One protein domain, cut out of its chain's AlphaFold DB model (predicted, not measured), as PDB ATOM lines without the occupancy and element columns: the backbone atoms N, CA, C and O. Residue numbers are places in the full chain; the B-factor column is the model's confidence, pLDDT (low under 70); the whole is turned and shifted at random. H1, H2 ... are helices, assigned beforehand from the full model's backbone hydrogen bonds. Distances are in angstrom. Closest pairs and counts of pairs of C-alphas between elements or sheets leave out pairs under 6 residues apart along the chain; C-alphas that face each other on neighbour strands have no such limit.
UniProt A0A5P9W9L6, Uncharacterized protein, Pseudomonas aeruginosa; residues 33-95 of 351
ATOM      1  N   LEU A  33     141.668 162.934 185.700       70.50
ATOM      2  CA  LEU A  33     142.270 162.864 187.038       70.50
ATOM      3  C   LEU A  33     143.692 163.438 187.072       70.50
ATOM      4  O   LEU A  33     144.078 164.094 188.036       70.50
ATOM      5  N   LYS A  34     144.484 163.207 186.018       79.31
ATOM      6  CA  LYS A  34     145.832 163.773 185.891       79.31
ATOM      7  C   LYS A  34     145.784 165.296 185.765       79.31
ATOM      8  O   LYS A  34     146.573 165.958 186.430       79.31
ATOM      9  N   ARG A  35     144.851 165.847 184.979       74.75
ATOM     10  CA  ARG A  35     144.639 167.301 184.853       74.75
ATOM     11  C   ARG A  35     144.157 167.930 186.160       74.75
ATOM     12  O   ARG A  35     144.706 168.948 186.557       74.75
ATOM     13  N   GLU A  36     143.208 167.312 186.858       67.62
ATOM     14  CA  GLU A  36     142.714 167.787 188.164       67.62
ATOM     15  C   GLU A  36     143.819 167.765 189.230       67.62
ATOM     16  O   GLU A  36     143.998 168.733 189.968       67.62
ATOM     17  N   ARG A  37     144.639 166.704 189.252       69.62
ATOM     18  CA  ARG A  37     145.799 166.591 190.148       69.62
ATOM     19  C   ARG A  37     146.898 167.607 189.822       69.62
ATOM     20  O   ARG A  37     147.508 168.140 190.740       69.62
ATOM     21  N   GLN A  38     147.152 167.874 188.540       69.56
ATOM     22  CA  GLN A  38     148.142 168.865 188.093       69.56
ATOM     23  C   GLN A  38     147.682 170.307 188.320       69.56
ATOM     24  O   GLN A  38     148.511 171.174 188.563       69.56
ATOM     25  N   ALA A  39     146.376 170.565 188.272       66.31
ATOM     26  CA  ALA A  39     145.812 171.880 188.542       66.31
ATOM     27  C   ALA A  39     145.713 172.206 190.045       66.31
ATOM     28  O   ALA A  39     145.231 173.283 190.380       66.31
ATOM     29  N   GLY A  40     146.067 171.279 190.949       57.03
ATOM     30  CA  GLY A  40     145.889 171.434 192.403       57.03
ATOM     31  C   GLY A  40     144.423 171.518 192.858       57.03
ATOM     32  O   GLY A  40     144.139 171.551 194.049       57.03
ATOM     33  N   LYS A  41     143.475 171.509 191.917       53.44
ATOM     34  CA  LYS A  41     142.040 171.623 192.153       53.44
ATOM     35  C   LYS A  41     141.461 170.230 192.374       53.44
ATOM     36  O   LYS A  41     140.912 169.621 191.456       53.44
ATOM     37  N   ARG A  42     141.536 169.719 193.605       59.19
ATOM     38  CA  ARG A  42     140.457 168.828 194.059       59.19
ATOM     39  C   ARG A  42     139.208 169.705 194.109       59.19
ATOM     40  O   ARG A  42     139.256 170.758 194.728       59.19
ATOM     41  N   ALA A  43     138.164 169.337 193.364       61.09
ATOM     42  CA  ALA A  43     136.947 170.138 193.263       61.09
ATOM     43  C   ALA A  43     136.435 170.470 194.671       61.09
ATOM     44  O   ALA A  43     136.081 169.561 195.425       61.09
ATOM     45  N   VAL A  44     136.486 171.756 195.010       68.38
ATOM     46  CA  VAL A  44     135.946 172.292 196.253       68.38
ATOM     47  C   VAL A  44     134.438 172.061 196.219       68.38
ATOM     48  O   VAL A  44     133.785 172.391 195.228       68.38
ATOM     49  N   LEU A  45     133.912 171.416 197.256       74.44
ATOM     50  CA  LEU A  45     132.484 171.207 197.430       74.44
ATOM     51  C   LEU A  45     131.922 172.467 198.080       74.44
ATOM     52  O   LEU A  45     131.939 172.601 199.300       74.44
ATOM     53  N   ASP A  46     131.477 173.396 197.242       76.38
ATOM     54  CA  ASP A  46     130.736 174.570 197.684       76.38
ATOM     55  C   ASP A  46     129.299 174.136 198.003       76.38
ATOM     56  O   ASP A  46     128.471 173.943 197.109       76.38
ATOM     57  N   LEU A  47     129.061 173.820 199.275       79.69
ATOM     58  CA  LEU A  47     127.781 173.338 199.781       79.69
ATOM     59  C   LEU A  47     127.101 174.469 200.549       79.69
ATOM     60  O   LEU A  47     127.715 175.081 201.423       79.69
ATOM     61  N   GLY A  48     125.827 174.715 200.251       78.38
ATOM     62  CA  GLY A  48     125.001 175.628 201.028       78.38
ATOM     63  C   GLY A  48     124.613 175.043 202.388       78.38
ATOM     64  O   GLY A  48     124.826 173.866 202.688       78.38
ATOM     65  N   GLN A  49     124.002 175.876 203.230       74.81
ATOM     66  CA  GLN A  49     123.545 175.487 204.567       74.81
ATOM     67  C   GLN A  49     122.622 174.242 204.592       74.81
ATOM     68  O   GLN A  49     122.861 173.364 205.427       74.81
ATOM     69  N   PRO A  50     121.601 174.092 203.714       74.94
ATOM     70  CA  PRO A  50     120.761 172.894 203.723       74.94
ATOM     71  C   PRO A  50     121.528 171.630 203.315       74.94
ATOM     72  O   PRO A  50     121.305 170.562 203.886       74.94
ATOM     73  N   GLU A  51     122.454 171.740 202.362       78.06
ATOM     74  CA  GLU A  51     123.299 170.631 201.923       78.06
ATOM     75  C   GLU A  51     124.293 170.209 203.008       78.06
ATOM     76  O   GLU A  51     124.486 169.012 203.225       78.06
ATOM     77  N   LEU A  52     124.882 171.170 203.725       76.88
ATOM     78  CA  LEU A  52     125.766 170.902 204.861       76.88
ATOM     79  C   LEU A  52     125.010 170.239 206.018       76.88
ATOM     80  O   LEU A  52     125.495 169.260 206.579       76.88
ATOM     81  N   ALA A  53     123.796 170.700 206.332       73.50
ATOM     82  CA  ALA A  53     122.960 170.079 207.358       73.50
ATOM     83  C   ALA A  53     122.601 168.623 207.006       73.50
ATOM     84  O   ALA A  53     122.707 167.726 207.849       73.50
ATOM     85  N   LEU A  54     122.231 168.364 205.746       76.44
ATOM     86  CA  LEU A  54     121.977 167.011 205.245       76.44
ATOM     87  C   LEU A  54     123.233 166.138 205.285       76.44
ATOM     88  O   LEU A  54     123.154 164.967 205.661       76.44
ATOM     89  N   LEU A  55     124.389 166.699 204.927       79.38
ATOM     90  CA  LEU A  55     125.657 165.985 204.963       79.38
ATOM     91  C   LEU A  55     126.043 165.592 206.393       79.38
ATOM     92  O   LEU A  55     126.490 164.467 206.597       79.38
ATOM     93  N   THR A  56     125.818 166.458 207.380       73.62
ATOM     94  CA  THR A  56     126.058 166.157 208.798       73.62
ATOM     95  C   THR A  56     125.249 164.953 209.268       73.62
ATOM     96  O   THR A  56     125.802 164.015 209.847       73.62
ATOM     97  N   VAL A  57     123.945 164.936 208.972       76.19
ATOM     98  CA  VAL A  57     123.073 163.802 209.316       76.19
ATOM     99  C   VAL A  57     123.533 162.537 208.589       76.19
ATOM    100  O   VAL A  57     123.659 161.477 209.204       76.19
ATOM    101  N   ALA A  58     123.854 162.651 207.299       75.12
ATOM    102  CA  ALA A  58     124.311 161.527 206.493       75.12
ATOM    103  C   ALA A  58     125.648 160.953 206.982       75.12
ATOM    104  O   ALA A  58     125.794 159.735 207.033       75.12
ATOM    105  N   LEU A  59     126.619 161.792 207.355       76.88
ATOM    106  CA  LEU A  59     127.932 161.358 207.835       76.88
ATOM    107  C   LEU A  59     127.862 160.699 209.207       76.88
ATOM    108  O   LEU A  59     128.584 159.732 209.437       76.88
ATOM    109  N   ARG A  60     126.971 161.164 210.088       75.00
ATOM    110  CA  ARG A  60     126.728 160.524 211.383       75.00
ATOM    111  C   ARG A  60     126.185 159.103 211.207       75.00
ATOM    112  O   ARG A  60     126.807 158.147 211.663       75.00
ATOM    113  N   GLU A  61     125.093 158.962 210.459       76.69
ATOM    114  CA  GLU A  61     124.486 157.661 210.134       76.69
ATOM    115  C   GLU A  61     125.466 156.744 209.378       76.69
ATOM    116  O   GLU A  61     125.544 155.533 209.605       76.69
ATOM    117  N   PHE A  62     126.266 157.320 208.474       79.69
ATOM    118  CA  PHE A  62     127.275 156.592 207.714       79.69
ATOM    119  C   PHE A  62     128.435 156.119 208.597       79.69
ATOM    120  O   PHE A  62     128.877 154.978 208.449       79.69
ATOM    121  N   GLY A  63     128.920 156.961 209.510       75.06
ATOM    122  CA  GLY A  63     130.000 156.643 210.439       75.06
ATOM    123  C   GLY A  63     129.624 155.497 211.370       75.06
ATOM    124  O   GLY A  63     130.376 154.530 211.488       75.06
ATOM    125  N   GLU A  64     128.422 155.538 211.945       78.44
ATOM    126  CA  GLU A  64     127.917 154.467 212.809       78.44
ATOM    127  C   GLU A  64     127.814 153.133 212.047       78.44
ATOM    128  O   GLU A  64     128.305 152.099 212.512       78.44
ATOM    129  N   ARG A  65     127.271 153.161 210.823       81.75
ATOM    130  CA  ARG A  65     127.042 151.960 210.007       81.75
ATOM    131  C   ARG A  65     128.307 151.370 209.373       81.75
ATOM    132  O   ARG A  65     128.370 150.156 209.174       81.75
ATOM    133  N   TRP A  66     129.293 152.198 209.027       79.62
ATOM    134  CA  TRP A  66     130.462 151.797 208.230       79.62
ATOM    135  C   TRP A  66     131.808 151.978 208.937       79.62
ATOM    136  O   TRP A  66     132.845 151.774 208.305       79.62
ATOM    137  N   SER A  67     131.812 152.265 210.242       83.38
ATOM    138  CA  SER A  67     133.018 152.411 211.082       83.38
ATOM    139  C   SER A  67     134.043 151.278 210.940       83.38
ATOM    140  O   SER A  67     135.238 151.496 211.111       83.38
ATOM    141  N   ARG A  68     133.600 150.060 210.600       83.75
ATOM    142  CA  ARG A  68     134.460 148.870 210.451       83.75
ATOM    143  C   ARG A  68     135.010 148.645 209.042       83.75
ATOM    144  O   ARG A  68     135.668 147.634 208.812       83.75
ATOM    145  N   VAL A  69     134.723 149.530 208.086       84.12
ATOM    146  CA  VAL A  69     135.163 149.388 206.692       84.12
ATOM    147  C   VAL A  69     136.101 150.548 206.333       84.12
ATOM    148  O   VAL A  69     135.618 151.605 205.924       84.12
ATOM    149  N   PRO A  70     137.436 150.356 206.424       76.38
ATOM    150  CA  PRO A  70     138.425 151.429 206.269       76.38
ATOM    151  C   PRO A  70     138.293 152.236 204.972       76.38
ATOM    152  O   PRO A  70     138.365 153.459 204.972       76.38
ATOM    153  N   SER A  71     137.987 151.577 203.852       67.50
ATOM    154  CA  SER A  71     137.823 152.258 202.561       67.50
ATOM    155  C   SER A  71     136.617 153.206 202.511       67.50
ATOM    156  O   SER A  71     136.588 154.140 201.708       67.50
ATOM    157  N   LYS A  72     135.601 152.981 203.353       74.31
ATOM    158  CA  LYS A  72     134.415 153.841 203.460       74.31
ATOM    159  C   LYS A  72     134.675 155.023 204.384       74.31
ATOM    160  O   LYS A  72     134.299 156.137 204.029       74.31
ATOM    161  N   THR A  73     135.363 154.802 205.499       75.62
ATOM    162  CA  THR A  73     135.784 155.878 206.408       75.62
ATOM    163  C   THR A  73     136.797 156.809 205.741       75.62
ATOM    164  O   THR A  73     136.644 158.024 205.813       75.62
ATOM    165  N   GLU A  74     137.757 156.269 204.983       73.25
ATOM    166  CA  GLU A  74     138.696 157.059 204.171       73.25
ATOM    167  C   GLU A  74     137.980 157.876 203.088       73.25
ATOM    168  O   GLU A  74     138.318 159.034 202.850       73.25
ATOM    169  N   GLY A  75     136.959 157.299 202.443       73.69
ATOM    170  CA  GLY A  75     136.145 158.001 201.450       73.69
ATOM    171  C   GLY A  75     135.350 159.169 202.039       73.69
ATOM    172  O   GLY A  75     135.277 160.224 201.412       73.69
ATOM    173  N   ALA A  76     134.793 158.998 203.241       74.69
ATOM    174  CA  ALA A  76     134.087 160.052 203.967       74.69
ATOM    175  C   ALA A  76     135.041 161.173 204.411       74.69
ATOM    176  O   ALA A  76     134.769 162.345 204.150       74.69
ATOM    177  N   ALA A  77     136.201 160.824 204.974       72.44
ATOM    178  CA  ALA A  77     137.238 161.790 205.339       72.44
ATOM    179  C   ALA A  77     137.740 162.582 204.117       72.44
ATOM    180  O   ALA A  77     137.863 163.803 204.159       72.44
ATOM    181  N   ALA A  78     137.945 161.906 202.982       74.94
ATOM    182  CA  ALA A  78     138.353 162.540 201.729       74.94
ATOM    183  C   ALA A  78     137.265 163.413 201.075       74.94
ATOM    184  O   ALA A  78     137.571 164.129 200.115       74.94
ATOM    185  N   LEU A  79     136.008 163.304 201.518       75.94
ATOM    186  CA  LEU A  79     134.891 164.153 201.098       75.94
ATOM    187  C   LEU A  79     134.786 165.384 202.004       75.94
ATOM    188  O   LEU A  79     134.667 166.490 201.486       75.94
ATOM    189  N   LEU A  80     134.931 165.199 203.321       75.69
ATOM    190  CA  LEU A  80     135.026 166.286 204.301       75.69
ATOM    191  C   LEU A  80     136.190 167.232 203.998       75.69
ATOM    192  O   LEU A  80     136.004 168.443 203.994       75.69
ATOM    193  N   SER A  81     137.346 166.689 203.603       67.88
ATOM    194  CA  SER A  81     138.532 167.478 203.235       67.88
ATOM    195  C   SER A  81     138.355 168.354 201.979       67.88
ATOM    196  O   SER A  81     139.337 168.876 201.452       67.88
ATOM    197  N   ARG A  82     137.161 168.394 201.377       73.56
ATOM    198  CA  ARG A  82     136.851 169.187 200.175       73.56
ATOM    199  C   ARG A  82     135.871 170.318 200.452       73.56
ATOM    200  O   ARG A  82     135.585 171.072 199.526       73.56
ATOM    201  N   ILE A  83     135.338 170.409 201.666       74.12
ATOM    202  CA  ILE A  83     134.372 171.432 202.063       74.12
ATOM    203  C   ILE A  83     135.157 172.609 202.649       74.12
ATOM    204  O   ILE A  83     135.967 172.387 203.549       74.12
ATOM    205  N   PRO A  84     134.962 173.846 202.165       71.56
ATOM    206  CA  PRO A  84     135.603 175.012 202.759       71.56
ATOM    207  C   PRO A  84     135.171 175.200 204.213       71.56
ATOM    208  O   PRO A  84     133.980 175.198 204.519       71.56
ATOM    209  N   VAL A  85     136.136 175.461 205.097       62.75
ATOM    210  CA  VAL A  85     135.867 175.789 206.507       62.75
ATOM    211  C   VAL A  85     134.979 177.032 206.624       62.75
ATOM    212  O   VAL A  85     134.097 177.083 207.477       62.75
ATOM    213  N   VAL A  86     135.151 177.998 205.713       66.00
ATOM    214  CA  VAL A  86     134.324 179.213 205.635       66.00
ATOM    215  C   VAL A  86     132.848 178.870 205.417       66.00
ATOM    216  O   VAL A  86     132.003 179.380 206.144       66.00
ATOM    217  N   SER A  87     132.535 177.935 204.513       68.62
ATOM    218  CA  SER A  87     131.155 177.501 204.253       68.62
ATOM    219  C   SER A  87     130.513 176.849 205.486       68.62
ATOM    220  O   SER A  87     129.321 177.025 205.725       68.62
ATOM    221  N   ILE A  88     131.293 176.132 206.303       63.84
ATOM    222  CA  ILE A  88     130.814 175.529 207.560       63.84
ATOM    223  C   ILE A  88     130.561 176.613 208.617       63.84
ATOM    224  O   ILE A  88     129.511 176.610 209.259       63.84
ATOM    225  N   ALA A  89     131.495 177.554 208.775       62.12
ATOM    226  CA  ALA A  89     131.395 178.638 209.749       62.12
ATOM    227  C   ALA A  89     130.235 179.604 209.447       62.12
ATOM    228  O   ALA A  89     129.542 180.035 210.367       62.12
ATOM    229  N   GLU A  90     129.993 179.911 208.169       66.56
ATOM    230  CA  GLU A  90     128.848 180.717 207.728       66.56
ATOM    231  C   GLU A  90     127.513 179.987 207.933       66.56
ATOM    232  O   GLU A  90     126.518 180.607 208.314       66.56
ATOM    233  N   ALA A  91     127.479 178.669 207.713       65.12
ATOM    234  CA  ALA A  91     126.274 177.858 207.865       65.12
ATOM    235  C   ALA A  91     125.888 177.598 209.335       65.12
ATOM    236  O   ALA A  91     124.696 177.445 209.629       65.12
ATOM    237  N   PHE A  92     126.870 177.557 210.245       64.25
ATOM    238  CA  PHE A  92     126.688 177.245 211.669       64.25
ATOM    239  C   PHE A  92     127.486 178.198 212.584       64.25
ATOM    240  O   PHE A  92     128.422 177.776 213.271       64.25
ATOM    241  N   PRO A  93     127.133 179.496 212.632       54.47
ATOM    242  CA  PRO A  93     127.843 180.458 213.467       54.47
ATOM    243  C   PRO A  93     127.701 180.106 214.957       54.47
ATOM    244  O   PRO A  93     126.596 180.068 215.496       54.47
ATOM    245  N   GLY A  94     128.833 179.873 215.634       52.97
ATOM    246  CA  GLY A  94     128.901 179.623 217.081       52.97
ATOM    247  C   GLY A  94     128.901 178.152 217.513       52.97
ATOM    248  O   GLY A  94     129.064 177.884 218.703       52.97
ATOM    249  N   ASP A  95     128.774 177.197 216.586       53.00
ATOM    250  CA  ASP A  95     128.859 175.775 216.928       53.00
ATOM    251  C   ASP A  95     130.322 175.300 216.953       53.00
ATOM    252  O   ASP A  95     130.947 174.988 215.937       53.00
TER     253      ASP A  95
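Overview. This is residues 33 to 95 of the 351 residues of an uncharacterized protein of Pseudomonas aeruginosa (UniProt A0A5P9W9L6). Picture a helical hairpin, H2 and H3 side by side, with the short helix H4 across its open end where H2 begins, and a thin arm to one side in which residues 34 to 40 stick out, with most of the short helix H1 among them. The hairpin is loosely closed: H2 meets H3 with residues 59 to 66 alone, near the turn between them. The printed part has 63 residues with four named helices, in the order H1, H2, H3, H4, and no named strand; the class is all helix. The whole is loose, with a radius of gyration of the C-alphas of 13.5 A, and its flat outline spans 34 by 32 by 16 A.

Arrangement. Start at H1, residues 33 to 38, which touches no helix. Go on along a short link of 10 residues to H2, residues 49 to 66, the longest helix; H1 and H2 are apart. A tight link of 3 residues leads to H3, residues 70 to 80, and H2 and H3 form a helical hairpin. They touch, and the closest C-alphas, those of Trp 66 and Lys 72, are 6.5 A apart. Their lines stand at a shallow tilt of 13 degrees, and they run opposite ways. A tight link of 4 residues then leads to H4, residues 85 to 91, which is apart from H3. Look back to residues 49 to 52 of H2, with which alone H2 touches H4: the closest C-alphas, those of Gln 49 and Ala 91, are 4.9 A apart. H2 and H4 run opposite ways at a steep tilt of 67 degrees. In H1, H2, H3 and H4, every backbone O i to N i+4 pair is within hydrogen-bond range.

Along the chain. Find C-alpha 33 at (142.270, 162.864, 187.038); from there H1 runs 8.5 A to C-alpha 38. Find C-alpha 49 at (123.545, 175.487, 204.567), where H2 begins; it runs 24.9 A to C-alpha 66. H3 covers 15.4 A from C-alpha 70 to C-alpha 80. H4 covers 9.9 A from C-alpha 85 to C-alpha 91 at (126.274, 177.858, 207.865).

Size, cuts and confidence. The two C-alphas farthest apart, those of Lys 34 and Gly 94, are 38.9 A apart. The printed part has no cut, and no link between its helices is long. Residues 34 to 40, of which 34 to 38 belong to H1, stand free. Look down the B-factor column: the mean pLDDT of the printed part is 71.8, and 22 residues are under 70, namely residues 36 to 44, 71, 81 and 85 to 95.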